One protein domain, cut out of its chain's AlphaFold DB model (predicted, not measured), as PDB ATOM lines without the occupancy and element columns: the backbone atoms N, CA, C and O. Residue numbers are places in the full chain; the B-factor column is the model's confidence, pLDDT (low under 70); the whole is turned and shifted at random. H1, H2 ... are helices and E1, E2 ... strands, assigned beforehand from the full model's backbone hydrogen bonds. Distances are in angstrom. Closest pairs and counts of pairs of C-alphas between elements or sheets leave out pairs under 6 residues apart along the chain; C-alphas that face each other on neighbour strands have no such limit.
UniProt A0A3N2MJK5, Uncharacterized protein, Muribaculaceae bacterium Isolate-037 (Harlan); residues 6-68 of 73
ATOM      1  N   LEU A   6     187.106 188.803 213.669       93.94
ATOM      2  CA  LEU A   6     188.205 187.866 213.896       93.94
ATOM      3  C   LEU A   6     187.743 186.404 213.808       93.94
ATOM      4  O   LEU A   6     188.387 185.598 213.145       93.94
ATOM      5  N   GLN A   7     186.600 186.061 214.408       95.25
ATOM      6  CA  GLN A   7     186.042 184.706 214.314       95.25
ATOM      7  C   GLN A   7     185.694 184.329 212.869       95.25
ATOM      8  O   GLN A   7     185.933 183.196 212.454       95.25
ATOM      9  N   ARG A   8     185.143 185.270 212.089       95.69
ATOM     10  CA  ARG A   8     184.843 185.041 210.667       95.69
ATOM     11  C   ARG A   8     186.116 184.854 209.843       95.69
ATOM     12  O   ARG A   8     186.154 183.940 209.026       95.69
ATOM     13  N   ALA A   9     187.143 185.666 210.092       93.31
ATOM     14  CA  ALA A   9     188.435 185.563 209.420       93.31
ATOM     15  C   ALA A   9     189.112 184.215 209.706       93.31
ATOM     16  O   ALA A   9     189.470 183.498 208.777       93.31
ATOM     17  N   VAL A  10     189.190 183.804 210.976       92.88
ATOM     18  CA  VAL A  10     189.765 182.501 211.352       92.88
ATOM     19  C   VAL A  10     188.994 181.348 210.708       92.88
ATOM     20  O   VAL A  10     189.606 180.426 210.175       92.88
ATOM     21  N   LEU A  11     187.658 181.400 210.692       93.62
ATOM     22  CA  LEU A  11     186.856 180.365 210.036       93.62
ATOM     23  C   LEU A  11     187.102 180.305 208.519       93.62
ATOM     24  O   LEU A  11     187.086 179.214 207.950       93.62
ATOM     25  N   ALA A  12     187.318 181.447 207.862       93.94
ATOM     26  CA  ALA A  12     187.663 181.485 206.443       93.94
ATOM     27  C   ALA A  12     189.011 180.793 206.178       93.94
ATOM     28  O   ALA A  12     189.073 179.913 205.323       93.94
ATOM     29  N   ILE A  13     190.035 181.087 206.988       93.12
ATOM     30  CA  ILE A  13     191.362 180.460 206.884       93.12
ATOM     31  C   ILE A  13     191.271 178.941 207.094       93.12
ATOM     32  O   ILE A  13     191.823 178.165 206.318       93.12
ATOM     33  N   VAL A  14     190.523 178.487 208.109       92.12
ATOM     34  CA  VAL A  14     190.310 177.049 208.366       92.12
ATOM     35  C   VAL A  14     189.694 176.354 207.148       92.12
ATOM     36  O   VAL A  14     190.126 175.264 206.776       92.12
ATOM     37  N   LYS A  15     188.693 176.977 206.515       92.31
ATOM     38  CA  LYS A  15     188.034 176.426 205.323       92.31
ATOM     39  C   LYS A  15     188.981 176.343 204.131       92.31
ATOM     40  O   LYS A  15     188.955 175.339 203.427       92.31
ATOM     41  N   GLU A  16     189.807 177.362 203.924       92.00
ATOM     42  CA  GLU A  16     190.805 177.384 202.855       92.00
ATOM     43  C   GLU A  16     191.828 176.252 203.020       92.00
ATOM     44  O   GLU A  16     192.007 175.442 202.111       92.00
ATOM     45  N   VAL A  17     192.404 176.105 204.218       90.75
ATOM     46  CA  VAL A  17     193.362 175.029 204.530       90.75
ATOM     47  C   VAL A  17     192.719 173.644 204.400       90.75
ATOM     48  O   VAL A  17     193.325 172.715 203.861       90.75
ATOM     49  N   ALA A  18     191.477 173.479 204.866       89.75
ATOM     50  CA  ALA A  18     190.748 172.222 204.720       89.75
ATOM     51  C   ALA A  18     190.480 171.879 203.245       89.75
ATOM     52  O   ALA A  18     190.560 170.709 202.860       89.75
ATOM     53  N   GLN A  19     190.192 172.886 202.417       90.62
ATOM     54  CA  GLN A  19     189.976 172.703 200.986       90.62
ATOM     55  C   GLN A  19     191.276 172.347 200.252       90.62
ATOM     56  O   GLN A  19     191.251 171.429 199.435       90.62
ATOM     57  N   ASP A  20     192.407 172.992 200.564       88.88
ATOM     58  CA  ASP A  20     193.720 172.616 200.011       88.88
ATOM     59  C   ASP A  20     194.067 171.158 200.339       88.88
ATOM     60  O   ASP A  20     194.401 170.363 199.458       88.88
ATOM     61  N   LYS A  21     193.875 170.756 201.602       86.31
ATOM     62  CA  LYS A  21     194.064 169.364 202.030       86.31
ATOM     63  C   LYS A  21     193.192 168.396 201.240       86.31
ATOM     64  O   LYS A  21     193.699 167.396 200.729       86.31
ATOM     65  N   LYS A  22     191.907 168.720 201.078       86.75
ATOM     66  CA  LYS A  22     190.978 167.924 200.272       86.75
ATOM     67  C   LYS A  22     191.448 167.805 198.819       86.75
ATOM     68  O   LYS A  22     191.434 166.703 198.283       86.75
ATOM     69  N   ASN A  23     191.910 168.897 198.208       89.38
ATOM     70  CA  ASN A  23     192.436 168.900 196.836       89.38
ATOM     71  C   ASN A  23     193.678 168.006 196.687       89.38
ATOM     72  O   ASN A  23     193.913 167.434 195.627       89.38
ATOM     73  N   ARG A  24     194.455 167.852 197.763       87.38
ATOM     74  CA  ARG A  24     195.645 166.995 197.832       87.38
ATOM     75  C   ARG A  24     195.347 165.559 198.282       87.38
ATOM     76  O   ARG A  24     196.286 164.800 198.506       87.38
ATOM     77  N   ASN A  25     194.071 165.183 198.422       86.12
ATOM     78  CA  ASN A  25     193.615 163.900 198.975       86.12
ATOM     79  C   ASN A  25     194.146 163.599 200.390       86.12
ATOM     80  O   ASN A  25     194.260 162.442 200.793       86.12
ATOM     81  N   ILE A  26     194.457 164.638 201.165       81.06
ATOM     82  CA  ILE A  26     194.834 164.525 202.573       81.06
ATOM     83  C   ILE A  26     193.556 164.699 203.390       81.06
ATOM     84  O   ILE A  26     192.892 165.734 203.305       81.06
ATOM     85  N   LEU A  27     193.196 163.695 204.194       71.38
ATOM     86  CA  LEU A  27     192.073 163.834 205.116       71.38
ATOM     87  C   LEU A  27     192.352 165.000 206.082       71.38
ATOM     88  O   LEU A  27     193.460 165.085 206.622       71.38
ATOM     89  N   PRO A  28     191.381 165.901 206.318       64.12
ATOM     90  CA  PRO A  28     191.515 166.938 207.327       64.12
ATOM     91  C   PRO A  28     191.560 166.299 208.727       64.12
ATOM     92  O   PRO A  28     190.537 166.139 209.379       64.12
ATOM     93  N   GLY A  29     192.745 165.862 209.153       67.06
ATOM     94  CA  GLY A  29     193.019 165.345 210.498       67.06
ATOM     95  C   GLY A  29     193.478 166.432 211.477       67.06
ATOM     96  O   GLY A  29     193.599 167.605 211.110       67.06
ATOM     97  N   ASP A  30     193.809 166.006 212.701       59.16
ATOM     98  CA  ASP A  30     194.143 166.816 213.893       59.16
ATOM     99  C   ASP A  30     195.287 167.840 213.723       59.16
ATOM    100  O   ASP A  30     195.495 168.705 214.572       59.16
ATOM    101  N   VAL A  31     196.028 167.789 212.612       64.75
ATOM    102  CA  VAL A  31     197.221 168.617 212.375       64.75
ATOM    103  C   VAL A  31     196.891 170.062 211.956       64.75
ATOM    104  O   VAL A  31     197.786 170.898 211.982       64.75
ATOM    105  N   MET A  32     195.615 170.409 211.701       80.94
ATOM    106  CA  MET A  32     195.174 171.718 211.159       80.94
ATOM    107  C   MET A  32     195.840 172.956 211.766       80.94
ATOM    108  O   MET A  32     196.067 173.940 211.065       80.94
ATOM    109  N   ARG A  33     196.141 172.942 213.069       84.88
ATOM    110  CA  ARG A  33     196.747 174.089 213.751       84.88
ATOM    111  C   ARG A  33     198.089 174.494 213.138       84.88
ATOM    112  O   ARG A  33     198.340 175.692 213.018       84.88
ATOM    113  N   SER A  34     198.945 173.536 212.777       86.62
ATOM    114  CA  SER A  34     200.257 173.863 212.211       86.62
ATOM    115  C   SER A  34     200.121 174.397 210.789       86.62
ATOM    116  O   SER A  34     200.764 175.390 210.467       86.62
ATOM    117  N   GLU A  35     199.235 173.834 209.960       87.62
ATOM    118  CA  GLU A  35     199.054 174.337 208.595       87.62
ATOM    119  C   GLU A  35     198.357 175.695 208.563       87.62
ATOM    120  O   GLU A  35     198.728 176.535 207.751       87.62
ATOM    121  N   ILE A  36     197.420 175.954 209.481       91.12
ATOM    122  CA  ILE A  36     196.849 177.294 209.672       91.12
ATOM    123  C   ILE A  36     197.949 178.277 210.073       91.12
ATOM    124  O   ILE A  36     198.025 179.359 209.503       91.12
ATOM    125  N   SER A  37     198.820 177.907 211.019       90.75
ATOM    126  CA  SER A  37     199.945 178.762 211.417       90.75
ATOM    127  C   SER A  37     200.866 179.063 210.234       90.75
ATOM    128  O   SER A  37     201.238 180.213 210.044       90.75
ATOM    129  N   VAL A  38     201.194 178.055 209.421       89.69
ATOM    130  CA  VAL A  38     202.024 178.220 208.220       89.69
ATOM    131  C   VAL A  38     201.330 179.098 207.178       89.69
ATOM    132  O   VAL A  38     201.982 179.957 206.591       89.69
ATOM    133  N   ALA A  39     200.030 178.907 206.947       91.19
ATOM    134  CA  ALA A  39     199.253 179.726 206.021       91.19
ATOM    135  C   ALA A  39     199.255 181.194 206.460       91.19
ATOM    136  O   ALA A  39     199.605 182.064 205.672       91.19
ATOM    137  N   VAL A  40     198.975 181.457 207.741       93.50
ATOM    138  CA  VAL A  40     199.002 182.812 208.307       93.50
ATOM    139  C   VAL A  40     200.393 183.436 208.187       93.50
ATOM    140  O   VAL A  40     200.492 184.574 207.743       93.50
ATOM    141  N   SER A  41     201.464 182.710 208.526       92.62
ATOM    142  CA  SER A  41     202.839 183.212 208.384       92.62
ATOM    143  C   SER A  41     203.164 183.607 206.943       92.62
ATOM    144  O   SER A  41     203.622 184.721 206.714       92.62
ATOM    145  N   LYS A  42     202.844 182.751 205.963       92.75
ATOM    146  CA  LYS A  42     203.045 183.066 204.540       92.75
ATOM    147  C   LYS A  42     202.236 184.280 204.095       92.75
ATOM    148  O   LYS A  42     202.739 185.111 203.350       92.75
ATOM    149  N   THR A  43     200.991 184.401 204.549       94.44
ATOM    150  CA  THR A  43     200.165 185.567 204.225       94.44
ATOM    151  C   THR A  43     200.752 186.849 204.817       94.44
ATOM    152  O   THR A  43     200.719 187.880 204.158       94.44
ATOM    153  N   LEU A  44     201.331 186.812 206.021       94.56
ATOM    154  CA  LEU A  44     202.008 187.977 206.607       94.56
ATOM    155  C   LEU A  44     203.253 188.394 205.802       94.56
ATOM    156  O   LEU A  44     203.473 189.589 205.597       94.56
ATOM    157  N   GLU A  45     204.029 187.429 205.303       93.44
ATOM    158  CA  GLU A  45     205.152 187.676 204.385       93.44
ATOM    159  C   GLU A  45     204.661 188.318 203.077       93.44
ATOM    160  O   GLU A  45     205.146 189.379 202.696       93.44
ATOM    161  N   GLN A  46     203.626 187.756 202.445       95.12
ATOM    162  CA  GLN A  46     203.036 188.297 201.212       95.12
ATOM    163  C   GLN A  46     202.487 189.714 201.394       95.12
ATOM    164  O   GLN A  46     202.716 190.582 200.558       95.12
ATOM    165  N   LEU A  47     201.790 189.981 202.501       95.31
ATOM    166  CA  LEU A  47     201.308 191.326 202.816       95.31
ATOM    167  C   LEU A  47     202.466 192.311 203.030       95.31
ATOM    168  O   LEU A  47     202.321 193.496 202.742       95.31
ATOM    169  N   THR A  48     203.625 191.830 203.485       94.31
ATOM    170  CA  THR A  48     204.842 192.644 203.566       94.31
ATOM    171  C   THR A  48     205.413 192.935 202.178       94.31
ATOM    172  O   THR A  48     205.748 194.079 201.883       94.31
ATOM    173  N   GLU A  49     205.471 191.935 201.294       94.25
ATOM    174  CA  GLU A  49     205.895 192.111 199.894       94.25
ATOM    175  C   GLU A  49     204.977 193.070 199.121       94.25
ATOM    176  O   GLU A  49     205.440 193.832 198.273       94.25
ATOM    177  N   MET A  50     203.681 193.068 199.444       94.56
ATOM    178  CA  MET A  50     202.686 193.986 198.884       94.56
ATOM    179  C   MET A  50     202.764 195.405 199.471       94.56
ATOM    180  O   MET A  50     202.100 196.304 198.963       94.56
ATOM    181  N   GLY A  51     203.550 195.621 200.531       92.56
ATOM    182  CA  GLY A  51     203.647 196.902 201.234       92.56
ATOM    183  C   GLY A  51     202.464 197.216 202.158       92.56
ATOM    184  O   GLY A  51     202.407 198.312 202.704       92.56
ATOM    185  N   GLU A  52     201.544 196.270 202.364       94.31
ATOM    186  CA  GLU A  52     200.413 196.385 203.303       94.31
ATOM    187  C   GLU A  52     200.863 196.218 204.762       94.31
ATOM    188  O   GLU A  52     200.227 196.714 205.693       94.31
ATOM    189  N   LEU A  53     201.976 195.510 204.971       94.81
ATOM    190  CA  LEU A  53     202.647 195.347 206.253       94.81
ATOM    191  C   LEU A  53     204.127 195.713 206.140       94.81
ATOM    192  O   LEU A  53     204.747 195.640 205.086       94.81
ATOM    193  N   THR A  54     204.712 196.072 207.275       93.19
ATOM    194  CA  THR A  54     206.159 196.131 207.467       93.19
ATOM    195  C   THR A  54     206.583 194.983 208.370       93.19
ATOM    196  O   THR A  54     205.922 194.700 209.372       93.19
ATOM    197  N   HIS A  55     207.692 194.331 208.031       91.50
ATOM    198  CA  HIS A  55     208.305 193.283 208.843       91.50
ATOM    199  C   HIS A  55     209.589 193.801 209.487       91.50
ATOM    200  O   HIS A  55     210.392 194.487 208.853       91.50
ATOM    201  N   ARG A  56     209.786 193.482 210.766       87.94
ATOM    202  CA  ARG A  56     211.037 193.738 211.484       87.94
ATOM    203  C   ARG A  56     211.338 192.613 212.462       87.94
ATOM    204  O   ARG A  56     210.438 192.065 213.094       87.94
ATOM    205  N   LEU A  57     212.619 192.336 212.665       84.19
ATOM    206  CA  LEU A  57     213.074 191.432 213.717       84.19
ATOM    207  C   LEU A  57     213.272 192.206 215.020       84.19
ATOM    208  O   LEU A  57     214.049 193.161 215.076       84.19
ATOM    209  N   LEU A  58     212.599 191.779 216.092       78.81
ATOM    210  CA  LEU A  58     212.827 192.362 217.415       78.81
ATOM    211  C   LEU A  58     214.222 191.985 217.922       78.81
ATOM    212  O   LEU A  58     214.537 190.808 218.097       78.81
ATOM    213  N   SER A  59     215.043 192.997 218.198       69.88
ATOM    214  CA  SER A  59     216.491 192.876 218.419       69.88
ATOM    215  C   SER A  59     216.885 191.929 219.557       69.88
ATOM    216  O   SER A  59     217.954 191.331 219.510       69.88
ATOM    217  N   VAL A  60     216.029 191.780 220.570       70.12
ATOM    218  CA  VAL A  60     216.353 191.034 221.796       70.12
ATOM    219  C   VAL A  60     216.034 189.540 221.668       70.12
ATOM    220  O   VAL A  60     216.736 188.721 222.246       70.12
ATOM    221  N   ASN A  61     215.032 189.173 220.857       72.81
ATOM    222  CA  ASN A  61     214.531 187.793 220.773       72.81
ATOM    223  C   ASN A  61     214.447 187.234 219.339       72.81
ATOM    224  O   ASN A  61     214.012 186.099 219.170       72.81
ATOM    225  N   LYS A  62     214.836 188.010 218.312       79.19
ATOM    226  CA  LYS A  62     214.694 187.666 216.882       79.19
ATOM    227  C   LYS A  62     213.290 187.150 216.533       79.19
ATOM    228  O   LYS A  62     213.140 186.218 215.755       79.19
ATOM    229  N   ILE A  63     212.273 187.747 217.152       83.56
ATOM    230  CA  ILE A  63     210.871 187.427 216.888       83.56
ATOM    231  C   ILE A  63     210.420 188.272 215.703       83.56
ATOM    232  O   ILE A  63     210.659 189.486 215.697       83.56
ATOM    233  N   ASP A  64     209.761 187.635 214.739       86.31
ATOM    234  CA  ASP A  64     209.101 188.313 213.630       86.31
ATOM    235  C   ASP A  64     207.997 189.228 214.159       86.31
ATOM    236  O   ASP A  64     207.048 188.784 214.811       86.31
ATOM    237  N   ALA A  65     208.128 190.523 213.891       89.00
ATOM    238  CA  ALA A  65     207.124 191.515 214.224       89.00
ATOM    239  C   ALA A  65     206.608 192.173 212.947       89.00
ATOM    240  O   ALA A  65     207.388 192.615 212.103       89.00
ATOM    241  N   TYR A  66     205.285 192.273 212.858       91.69
ATOM    242  CA  TYR A  66     204.579 192.897 211.750       91.69
ATOM    243  C   TYR A  66     203.881 194.165 212.239       91.69
ATOM    244  O   TYR A  66     203.321 194.177 213.340       91.69
ATOM    245  N   ALA A  67     203.912 195.226 211.441       90.88
ATOM    246  CA  ALA A  67     203.230 196.481 211.735       90.88
ATOM    247  C   ALA A  67     202.570 197.053 210.479       90.88
ATOM    248  O   ALA A  67     203.071 196.868 209.371       90.88
ATOM    249  N   ILE A  68     201.463 197.770 210.660       92.62
ATOM    250  CA  ILE A  68     200.857 198.564 209.587       92.62
ATOM    251  C   ILE A  68     201.822 199.718 209.264       92.62
ATOM    252  O   ILE A  68     202.287 200.361 210.211       92.62
TER     253      ILE A  68
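AT A GLANCE: This is residues 6 to 68 of the 73 residues of an uncharacterized protein of Muribaculaceae bacterium Isolate-037 (Harlan) (UniProt A0A3N2MJK5). A small hairpin of two strands, E1 and E2, sits at one end of the long helix H2, and a second long helix, H1, crosses the other end of H2, so that H2 joins the two. The hairpin's far end, residues 58 to 63, stands free. The printed part has 63 residues, with two named helices and two named strands in the order H1, H2, E1, E2; the sheet is antiparallel and the class is mixed, helices and strands. The whole is loose, with a radius of gyration of the C-alphas of 14.1 A, and elongated, spanning 40 by 23 by 22 A.

HOW THE PARTS SIT: E1, residues 54 to 58, and E2, residues 63 to 67, form an antiparallel hairpin, their directions at 147 degrees. N 56 and O 65 are 2.9 A apart and N 58 and O 63 are 3.0 A apart, both within hydrogen-bond range. The closest C-alphas of E1 and H2, residues 32 to 49, are those of Thr 54 and Thr 48, 5.4 A apart. H2 touches H1, residues 6 to 23, with its residues 32 to 39 alone and with residues 13 to 18 of H1 alone; the closest C-alphas, of Ile 36 and Val 17, are 6.6 A apart. The lines of H1 and H2 are about perpendicular, at 74 degrees. H1 is apart from E1 and E2. In H1 and H2 every O i to N i+4 pair is within hydrogen-bond range.

IN THESE COORDINATES: E1 is 12.6 A long and E2 12.9 A, with C-alpha 67 at (203.230, 196.481, 211.735). H2 is 25.6 A long and begins with C-alpha 32 at (195.174, 171.718, 211.159). H1 is 25.9 A long and begins with C-alpha 6 at (188.205, 187.866, 213.896).

THE WHOLE: The two C-alphas farthest apart, of Asn 25 and Val 60, are 42.1 A apart. The printed part has no cut. The links from H2 to E1 and from E1 to E2 are tight, and the link of 8 residues from H1 to H2 is short. Mean pLDDT of the printed part is 87.5, with residues 28 to 31 and 59 under 70.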